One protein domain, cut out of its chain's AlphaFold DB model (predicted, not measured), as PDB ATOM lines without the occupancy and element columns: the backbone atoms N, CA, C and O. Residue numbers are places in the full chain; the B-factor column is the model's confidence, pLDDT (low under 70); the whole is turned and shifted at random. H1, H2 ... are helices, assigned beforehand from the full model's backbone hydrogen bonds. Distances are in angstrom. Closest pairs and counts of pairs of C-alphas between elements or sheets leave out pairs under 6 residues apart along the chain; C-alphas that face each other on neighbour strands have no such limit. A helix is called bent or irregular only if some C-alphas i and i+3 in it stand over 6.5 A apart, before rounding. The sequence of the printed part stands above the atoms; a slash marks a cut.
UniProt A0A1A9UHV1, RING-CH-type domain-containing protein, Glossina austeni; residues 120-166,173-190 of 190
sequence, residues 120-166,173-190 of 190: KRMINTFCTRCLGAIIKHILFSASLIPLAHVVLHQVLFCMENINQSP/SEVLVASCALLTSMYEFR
ATOM      1  N   LYS A 120     148.896 139.157 118.465       56.69
ATOM      2  CA  LYS A 120     149.051 139.721 119.816       56.69
ATOM      3  C   LYS A 120     147.824 139.530 120.713       56.69
ATOM      4  O   LYS A 120     147.987 139.028 121.813       56.69
ATOM      5  N   ARG A 121     146.604 139.878 120.284       61.38
ATOM      6  CA  ARG A 121     145.368 139.667 121.066       61.38
ATOM      7  C   ARG A 121     145.063 138.183 121.258       61.38
ATOM      8  O   ARG A 121     144.666 137.804 122.347       61.38
ATOM      9  N   MET A 122     145.308 137.342 120.252       62.94
ATOM     10  CA  MET A 122     145.033 135.903 120.336       62.94
ATOM     11  C   MET A 122     146.048 135.160 121.222       62.94
ATOM     12  O   MET A 122     145.651 134.337 122.044       62.94
ATOM     13  N   ILE A 123     147.335 135.515 121.133       67.81
ATOM     14  CA  ILE A 123     148.385 135.082 122.062       67.81
ATOM     15  C   ILE A 123     148.100 135.633 123.454       67.81
ATOM     16  O   ILE A 123     148.204 134.876 124.402       67.81
ATOM     17  N   ASN A 124     147.684 136.893 123.604       65.75
ATOM     18  CA  ASN A 124     147.348 137.457 124.910       65.75
ATOM     19  C   ASN A 124     146.177 136.707 125.560       65.75
ATOM     20  O   ASN A 124     146.280 136.320 126.713       65.75
ATOM     21  N   THR A 125     145.100 136.410 124.823       65.38
ATOM     22  CA  THR A 125     143.978 135.607 125.343       65.38
ATOM     23  C   THR A 125     144.399 134.181 125.706       65.38
ATOM     24  O   THR A 125     143.914 133.629 126.690       65.38
ATOM     25  N   PHE A 126     145.296 133.566 124.932       67.31
ATOM     26  CA  PHE A 126     145.819 132.236 125.250       67.31
ATOM     27  C   PHE A 126     146.754 132.272 126.469       67.31
ATOM     28  O   PHE A 126     146.619 131.461 127.382       67.31
ATOM     29  N   CYS A 127     147.644 133.263 126.526       65.31
ATOM     30  CA  CYS A 127     148.598 133.462 127.604       65.31
ATOM     31  C   CYS A 127     147.871 133.783 128.909       65.31
ATOM     32  O   CYS A 127     148.184 133.170 129.911       65.31
ATOM     33  N   THR A 128     146.836 134.626 128.918       71.12
ATOM     34  CA  THR A 128     146.049 134.892 130.137       71.12
ATOM     35  C   THR A 128     145.264 133.671 130.617       71.12
ATOM     36  O   THR A 128     145.154 133.460 131.823       71.12
ATOM     37  N   ARG A 129     144.769 132.819 129.708       70.38
ATOM     38  CA  ARG A 129     144.104 131.554 130.068       70.38
ATOM     39  C   ARG A 129     145.068 130.528 130.669       70.38
ATOM     40  O   ARG A 129     144.727 129.904 131.670       70.38
ATOM     41  N   CYS A 130     146.268 130.384 130.108       71.50
ATOM     42  CA  CYS A 130     147.294 129.489 130.647       71.50
ATOM     43  C   CYS A 130     147.958 130.054 131.911       71.50
ATOM     44  O   CYS A 130     148.089 129.333 132.893       71.50
ATOM     45  N   LEU A 131     148.315 131.342 131.926       77.06
ATOM     46  CA  LEU A 131     148.885 132.031 133.088       77.06
ATOM     47  C   LEU A 131     147.919 131.993 134.267       77.06
ATOM     48  O   LEU A 131     148.356 131.714 135.372       77.06
ATOM     49  N   GLY A 132     146.614 132.186 134.054       81.88
ATOM     50  CA  GLY A 132     145.626 132.079 135.131       81.88
ATOM     51  C   GLY A 132     145.590 130.688 135.772       81.88
ATOM     52  O   GLY A 132     145.580 130.573 136.997       81.88
ATOM     53  N   ALA A 133     145.634 129.626 134.961       81.12
ATOM     54  CA  ALA A 133     145.696 128.255 135.465       81.12
ATOM     55  C   ALA A 133     147.017 127.982 136.203       81.12
ATOM     56  O   ALA A 133     147.004 127.475 137.322       81.12
ATOM     57  N   ILE A 134     148.150 128.380 135.618       84.62
ATOM     58  CA  ILE A 134     149.481 128.196 136.210       84.62
ATOM     59  C   ILE A 134     149.598 128.965 137.531       84.62
ATOM     60  O   ILE A 134     150.035 128.393 138.523       84.62
ATOM     61  N   ILE A 135     149.143 130.220 137.590       86.50
ATOM     62  CA  ILE A 135     149.132 131.031 138.816       86.50
ATOM     63  C   ILE A 135     148.269 130.361 139.887       86.50
ATOM     64  O   ILE A 135     148.696 130.263 141.033       86.50
ATOM     65  N   LYS A 136     147.090 129.834 139.530       84.00
ATOM     66  CA  LYS A 136     146.237 129.097 140.475       84.00
ATOM     67  C   LYS A 136     146.942 127.853 141.032       84.00
ATOM     68  O   LYS A 136     146.878 127.619 142.236       84.00
ATOM     69  N   HIS A 137     147.649 127.097 140.190       83.25
ATOM     70  CA  HIS A 137     148.441 125.945 140.630       83.25
ATOM     71  C   HIS A 137     149.628 126.349 141.515       83.25
ATOM     72  O   HIS A 137     149.854 125.717 142.545       83.25
ATOM     73  N   ILE A 138     150.339 127.428 141.170       88.12
ATOM     74  CA  ILE A 138     151.451 127.956 141.970       88.12
ATOM     75  C   ILE A 138     150.949 128.398 143.348       88.12
ATOM     76  O   ILE A 138     151.515 127.984 144.353       88.12
ATOM     77  N   LEU A 139     149.851 129.155 143.425       86.62
ATOM     78  CA  LEU A 139     149.268 129.599 144.697       86.62
ATOM     79  C   LEU A 139     148.799 128.428 145.573       86.62
ATOM     80  O   LEU A 139     148.974 128.462 146.793       86.62
ATOM     81  N   PHE A 140     148.239 127.384 144.958       86.94
ATOM     82  CA  PHE A 140     147.853 126.160 145.658       86.94
ATOM     83  C   PHE A 140     149.080 125.427 146.223       86.94
ATOM     84  O   PHE A 140     149.116 125.118 147.412       86.94
ATOM     85  N   SER A 141     150.127 125.242 145.412       85.50
ATOM     86  CA  SER A 141     151.381 124.622 145.865       85.50
ATOM     87  C   SER A 141     152.098 125.439 146.944       85.50
ATOM     88  O   SER A 141     152.533 124.879 147.945       85.50
ATOM     89  N   ALA A 142     152.140 126.768 146.812       88.12
ATOM     90  CA  ALA A 142     152.755 127.664 147.786       88.12
ATOM     91  C   ALA A 142     152.023 127.654 149.136       88.12
ATOM     92  O   ALA A 142     152.645 127.919 150.157       88.12
ATOM     93  N   SER A 143     150.728 127.322 149.153       85.81
ATOM     94  CA  SER A 143     149.957 127.163 150.394       85.81
ATOM     95  C   SER A 143     150.152 125.777 151.026       85.81
ATOM     96  O   SER A 143     150.098 125.655 152.243       85.81
ATOM     97  N   LEU A 144     150.418 124.738 150.226       85.38
ATOM     98  CA  LEU A 144     150.647 123.366 150.705       85.38
ATOM     99  C   LEU A 144     152.050 123.147 151.296       85.38
ATOM    100  O   LEU A 144     152.206 122.373 152.238       85.38
ATOM    101  N   ILE A 145     153.072 123.822 150.761       85.94
ATOM    102  CA  ILE A 145     154.476 123.643 151.177       85.94
ATOM    103  C   ILE A 145     154.717 124.021 152.658       85.94
ATOM    104  O   ILE A 145     155.321 123.219 153.372       85.94
ATOM    105  N   PRO A 146     154.237 125.171 153.173       84.81
ATOM    106  CA  PRO A 146     154.392 125.531 154.583       84.81
ATOM    107  C   PRO A 146     153.690 124.547 155.521       84.81
ATOM    108  O   PRO A 146     154.213 124.229 156.585       84.81
ATOM    109  N   LEU A 147     152.533 124.023 155.111       80.94
ATOM    110  CA  LEU A 147     151.770 123.053 155.895       80.94
ATOM    111  C   LEU A 147     152.508 121.716 155.994       80.94
ATOM    112  O   LEU A 147     152.630 121.159 157.081       80.94
ATOM    113  N   ALA A 148     153.081 121.244 154.884       85.38
ATOM    114  CA  ALA A 148     153.937 120.062 154.880       85.38
ATOM    115  C   ALA A 148     155.179 120.248 155.771       85.38
ATOM    116  O   ALA A 148     155.567 119.330 156.490       85.38
ATOM    117  N   HIS A 149     155.768 121.448 155.769       85.88
ATOM    118  CA  HIS A 149     156.918 121.772 156.610       85.88
ATOM    119  C   HIS A 149     156.571 121.774 158.108       85.88
ATOM    120  O   HIS A 149     157.323 121.219 158.906       85.88
ATOM    121  N   VAL A 150     155.426 122.346 158.500       85.81
ATOM    122  CA  VAL A 150     154.956 122.331 159.898       85.81
ATOM    123  C   VAL A 150     154.697 120.903 160.374       85.81
ATOM    124  O   VAL A 150     155.155 120.535 161.451       85.81
ATOM    125  N   VAL A 151     154.030 120.076 159.561       84.56
ATOM    126  CA  VAL A 151     153.783 118.664 159.897       84.56
ATOM    127  C   VAL A 151     155.098 117.904 160.065       84.56
ATOM    128  O   VAL A 151     155.264 117.192 161.051       84.56
ATOM    129  N   LEU A 152     156.056 118.088 159.153       86.38
ATOM    130  CA  LEU A 152     157.368 117.448 159.246       86.38
ATOM    131  C   LEU A 152     158.118 117.873 160.515       86.38
ATOM    132  O   LEU A 152     158.653 117.023 161.222       86.38
ATOM    133  N   HIS A 153     158.124 119.168 160.834       82.88
ATOM    134  CA  HIS A 153     158.776 119.683 162.036       82.88
ATOM    135  C   HIS A 153     158.111 119.162 163.316       82.88
ATOM    136  O   HIS A 153     158.799 118.814 164.272       82.88
ATOM    137  N   GLN A 154     156.779 119.048 163.324       82.69
ATOM    138  CA  GLN A 154     156.034 118.468 164.439       82.69
ATOM    139  C   GLN A 154     156.368 116.982 164.628       82.69
ATOM    140  O   GLN A 154     156.595 116.548 165.755       82.69
ATOM    141  N   VAL A 155     156.454 116.208 163.540       83.38
ATOM    142  CA  VAL A 155     156.846 114.791 163.596       83.38
ATOM    143  C   VAL A 155     158.275 114.636 164.112       83.38
ATOM    144  O   VAL A 155     158.501 113.827 165.006       83.38
ATOM    145  N   LEU A 156     159.225 115.425 163.603       82.69
ATOM    146  CA  LEU A 156     160.621 115.383 164.051       82.69
ATOM    147  C   LEU A 156     160.753 115.748 165.537       82.69
ATOM    148  O   LEU A 156     161.428 115.040 166.279       82.69
ATOM    149  N   PHE A 157     160.042 116.782 165.995       81.81
ATOM    150  CA  PHE A 157     160.014 117.174 167.406       81.81
ATOM    151  C   PHE A 157     159.410 116.082 168.304       81.81
ATOM    152  O   PHE A 157     159.933 115.788 169.378       81.81
ATOM    153  N   CYS A 158     158.330 115.434 167.860       73.12
ATOM    154  CA  CYS A 158     157.756 114.292 168.569       73.12
ATOM    155  C   CYS A 158     158.719 113.098 168.614       73.12
ATOM    156  O   CYS A 158     158.845 112.469 169.662       73.12
ATOM    157  N   MET A 159     159.415 112.794 167.515       75.44
ATOM    158  CA  MET A 159     160.415 111.723 167.480       75.44
ATOM    159  C   MET A 159     161.570 111.990 168.451       75.44
ATOM    160  O   MET A 159     162.013 111.065 169.130       75.44
ATOM    161  N   GLU A 160     162.027 113.239 168.559       75.94
ATOM    162  CA  GLU A 160     163.091 113.624 169.489       75.94
ATOM    163  C   GLU A 160     162.645 113.522 170.958       75.94
ATOM    164  O   GLU A 160     163.371 112.960 171.777       75.94
ATOM    165  N   ASN A 161     161.416 113.946 171.277       67.88
ATOM    166  CA  ASN A 161     160.844 113.820 172.625       67.88
ATOM    167  C   ASN A 161     160.579 112.364 173.047       67.88
ATOM    168  O   ASN A 161     160.836 112.006 174.195       67.88
ATOM    169  N   ILE A 162     160.094 111.503 172.144       65.12
ATOM    170  CA  ILE A 162     159.872 110.069 172.432       65.12
ATOM    171  C   ILE A 162     161.201 109.366 172.705       65.12
ATOM    172  O   ILE A 162     161.283 108.522 173.592       65.12
ATOM    173  N   ASN A 163     162.262 109.744 171.991       62.66
ATOM    174  CA  ASN A 163     163.589 109.179 172.220       62.66
ATOM    175  C   ASN A 163     164.184 109.575 173.591       62.66
ATOM    176  O   ASN A 163     165.133 108.947 174.051       62.66
ATOM    177  N   GLN A 164     163.628 110.596 174.255       64.44
ATOM    178  CA  GLN A 164     164.066 111.079 175.571       64.44
ATOM    179  C   GLN A 164     163.129 110.679 176.731       64.44
ATOM    180  O   GLN A 164     163.521 110.804 177.891       64.44
ATOM    181  N   SER A 165     161.923 110.166 176.457       55.16
ATOM    182  CA  SER A 165     160.881 109.865 177.456       55.16
ATOM    183  C   SER A 165     160.534 108.367 177.496       55.16
ATOM    184  O   SER A 165     159.922 107.862 176.556       55.16
ATOM    185  N   PRO A 166     160.850 107.628 178.580       56.94
ATOM    186  CA  PRO A 166     160.453 106.225 178.697       56.94
ATOM    187  C   PRO A 166     159.001 105.985 179.150       56.94
ATOM    188  O   PRO A 166     158.592 104.832 179.120       56.94
ATOM    189  N   SER A 173     149.542 109.284 167.105       64.19
ATOM    190  CA  SER A 173     148.247 109.335 166.430       64.19
ATOM    191  C   SER A 173     147.375 110.522 166.838       64.19
ATOM    192  O   SER A 173     146.770 111.131 165.964       64.19
ATOM    193  N   GLU A 174     147.312 110.897 168.116       68.94
ATOM    194  CA  GLU A 174     146.478 112.021 168.573       68.94
ATOM    195  C   GLU A 174     147.026 113.365 168.090       68.94
ATOM    196  O   GLU A 174     146.267 114.221 167.637       68.94
ATOM    197  N   VAL A 175     148.352 113.520 168.094       71.81
ATOM    198  CA  VAL A 175     149.019 114.726 167.583       71.81
ATOM    199  C   VAL A 175     148.835 114.851 166.068       71.81
ATOM    200  O   VAL A 175     148.548 115.941 165.566       71.81
ATOM    201  N   LEU A 176     148.945 113.741 165.332       71.25
ATOM    202  CA  LEU A 176     148.714 113.709 163.887       71.25
ATOM    203  C   LEU A 176     147.252 114.002 163.532       71.25
ATOM    204  O   LEU A 176     146.999 114.798 162.632       71.25
ATOM    205  N   VAL A 177     146.292 113.425 164.258       77.94
ATOM    206  CA  VAL A 177     144.857 113.667 164.038       77.94
ATOM    207  C   VAL A 177     144.491 115.121 164.340       77.94
ATOM    208  O   VAL A 177     143.822 115.751 163.523       77.94
ATOM    209  N   ALA A 178     144.978 115.692 165.448       71.19
ATOM    210  CA  ALA A 178     144.754 117.101 165.775       71.19
ATOM    211  C   ALA A 178     145.364 118.044 164.723       71.19
ATOM    212  O   ALA A 178     144.728 119.009 164.298       71.19
ATOM    213  N   SER A 179     146.571 117.729 164.242       73.56
ATOM    214  CA  SER A 179     147.246 118.502 163.193       73.56
ATOM    215  C   SER A 179     146.494 118.422 161.862       73.56
ATOM    216  O   SER A 179     146.242 119.447 161.233       73.56
ATOM    217  N   CYS A 180     146.062 117.228 161.447       72.06
ATOM    218  CA  CYS A 180     145.257 117.047 160.239       72.06
ATOM    219  C   CYS A 180     143.904 117.771 160.328       72.06
ATOM    220  O   CYS A 180     143.506 118.405 159.356       72.06
ATOM    221  N   ALA A 181     143.228 117.745 161.482       70.69
ATOM    222  CA  ALA A 181     141.957 118.443 161.677       70.69
ATOM    223  C   ALA A 181     142.095 119.971 161.549       70.69
ATOM    224  O   ALA A 181     141.280 120.615 160.883       70.69
ATOM    225  N   LEU A 182     143.161 120.554 162.113       70.06
ATOM    226  CA  LEU A 182     143.456 121.982 161.968       70.06
ATOM    227  C   LEU A 182     143.739 122.349 160.505       70.06
ATOM    228  O   LEU A 182     143.218 123.349 160.009       70.06
ATOM    229  N   LEU A 183     144.480 121.506 159.779       69.75
ATOM    230  CA  LEU A 183     144.736 121.703 158.351       69.75
ATOM    231  C   LEU A 183     143.442 121.664 157.530       69.75
ATOM    232  O   LEU A 183     143.204 122.576 156.744       69.75
ATOM    233  N   THR A 184     142.573 120.671 157.737       69.50
ATOM    234  CA  THR A 184     141.281 120.575 157.035       69.50
ATOM    235  C   THR A 184     140.387 121.785 157.312       69.50
ATOM    236  O   THR A 184     139.783 122.320 156.385       69.50
ATOM    237  N   SER A 185     140.367 122.283 158.551       67.88
ATOM    238  CA  SER A 185     139.587 123.475 158.910       67.88
ATOM    239  C   SER A 185     140.096 124.762 158.240       67.88
ATOM    240  O   SER A 185     139.304 125.633 157.890       67.88
ATOM    241  N   MET A 186     141.405 124.866 157.982       62.62
ATOM    242  CA  MET A 186     141.999 125.985 157.241       62.62
ATOM    243  C   MET A 186     141.686 125.927 155.738       62.62
ATOM    244  O   MET A 186     141.670 126.967 155.080       62.62
ATOM    245  N   TYR A 187     141.436 124.730 155.193       60.31
ATOM    246  CA  TYR A 187     141.058 124.532 153.790       60.31
ATOM    247  C   TYR A 187     139.572 124.783 153.512       60.31
ATOM    248  O   TYR A 187     139.253 125.219 152.412       60.31
ATOM    249  N   GLU A 188     138.675 124.550 154.475       66.12
ATOM    250  CA  GLU A 188     137.234 124.817 154.311       66.12
ATOM    251  C   GLU A 188     136.867 126.311 154.330       66.12
ATOM    252  O   GLU A 188     135.841 126.704 153.781       66.12
ATOM    253  N   PHE A 189     137.701 127.167 154.924       51.66
ATOM    254  CA  PHE A 189     137.437 128.607 155.038       51.66
ATOM    255  C   PHE A 189     137.883 129.447 153.821       51.66
ATOM    256  O   PHE A 189     137.899 130.678 153.905       51.66
ATOM    257  N   ARG A 190     138.246 128.822 152.692       49.22
ATOM    258  CA  ARG A 190     138.730 129.505 151.480       49.22
ATOM    259  C   ARG A 190     137.990 129.083 150.219       49.22
ATOM    260  O   ARG A 190     137.732 129.988 149.392       49.22
TER     261      ARG A 190
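What this domain is: This is residues 120 to 166 and 173 to 190 of the 190 residues of the protein "RING-CH-type domain-containing protein" of Glossina austeni (UniProt A0A1A9UHV1). One very long helix, H1, makes the length of the model, and a much shorter helix, H2, runs back beside its later part at a small angle, while residues 120 to 142 of H1 stick out far at one end and residues 159 to 166, of which 159 to 162 belong to H1, stick out less far at the other. The printed part has 65 residues with two named helices, H1 then H2, and no named strand: the class is all helix. The whole is extended, a rod spanning 69 by 22 by 11 A, with a radius of gyration of the C-alphas of 19.3 A.

Where its parts are: H1, residues 120 to 162, is 61.4 A long and begins at C-alpha 120 (149.051, 139.721, 119.816). It is neither bent nor irregular, but only just: C-alphas 143 and 146 are 6.3 A apart. H2, residues 173 to 188, is 22.5 A long and ends at C-alpha 188 (137.234, 124.817, 154.311).

How they stand to each other: H1 and H2 are close but not clearly touching; their closest C-alphas, of Val 151 and Ser 179, are 7.3 A apart. They run opposite ways at a shallow tilt of 23 degrees. In H2 every O i to N i+4 pair is within hydrogen-bond range, in H1 37 of 39.

The domain as a whole: Residues 120 to 142 and 159 to 166 stand free. Residues 167 to 172 are not printed, and C-alphas 166 and 173 are 17.6 A apart across this cut. Mean pLDDT of the printed part is 74.0, with residues 120 to 127, 161 to 166, 173 to 174 and 183 to 190 under 70.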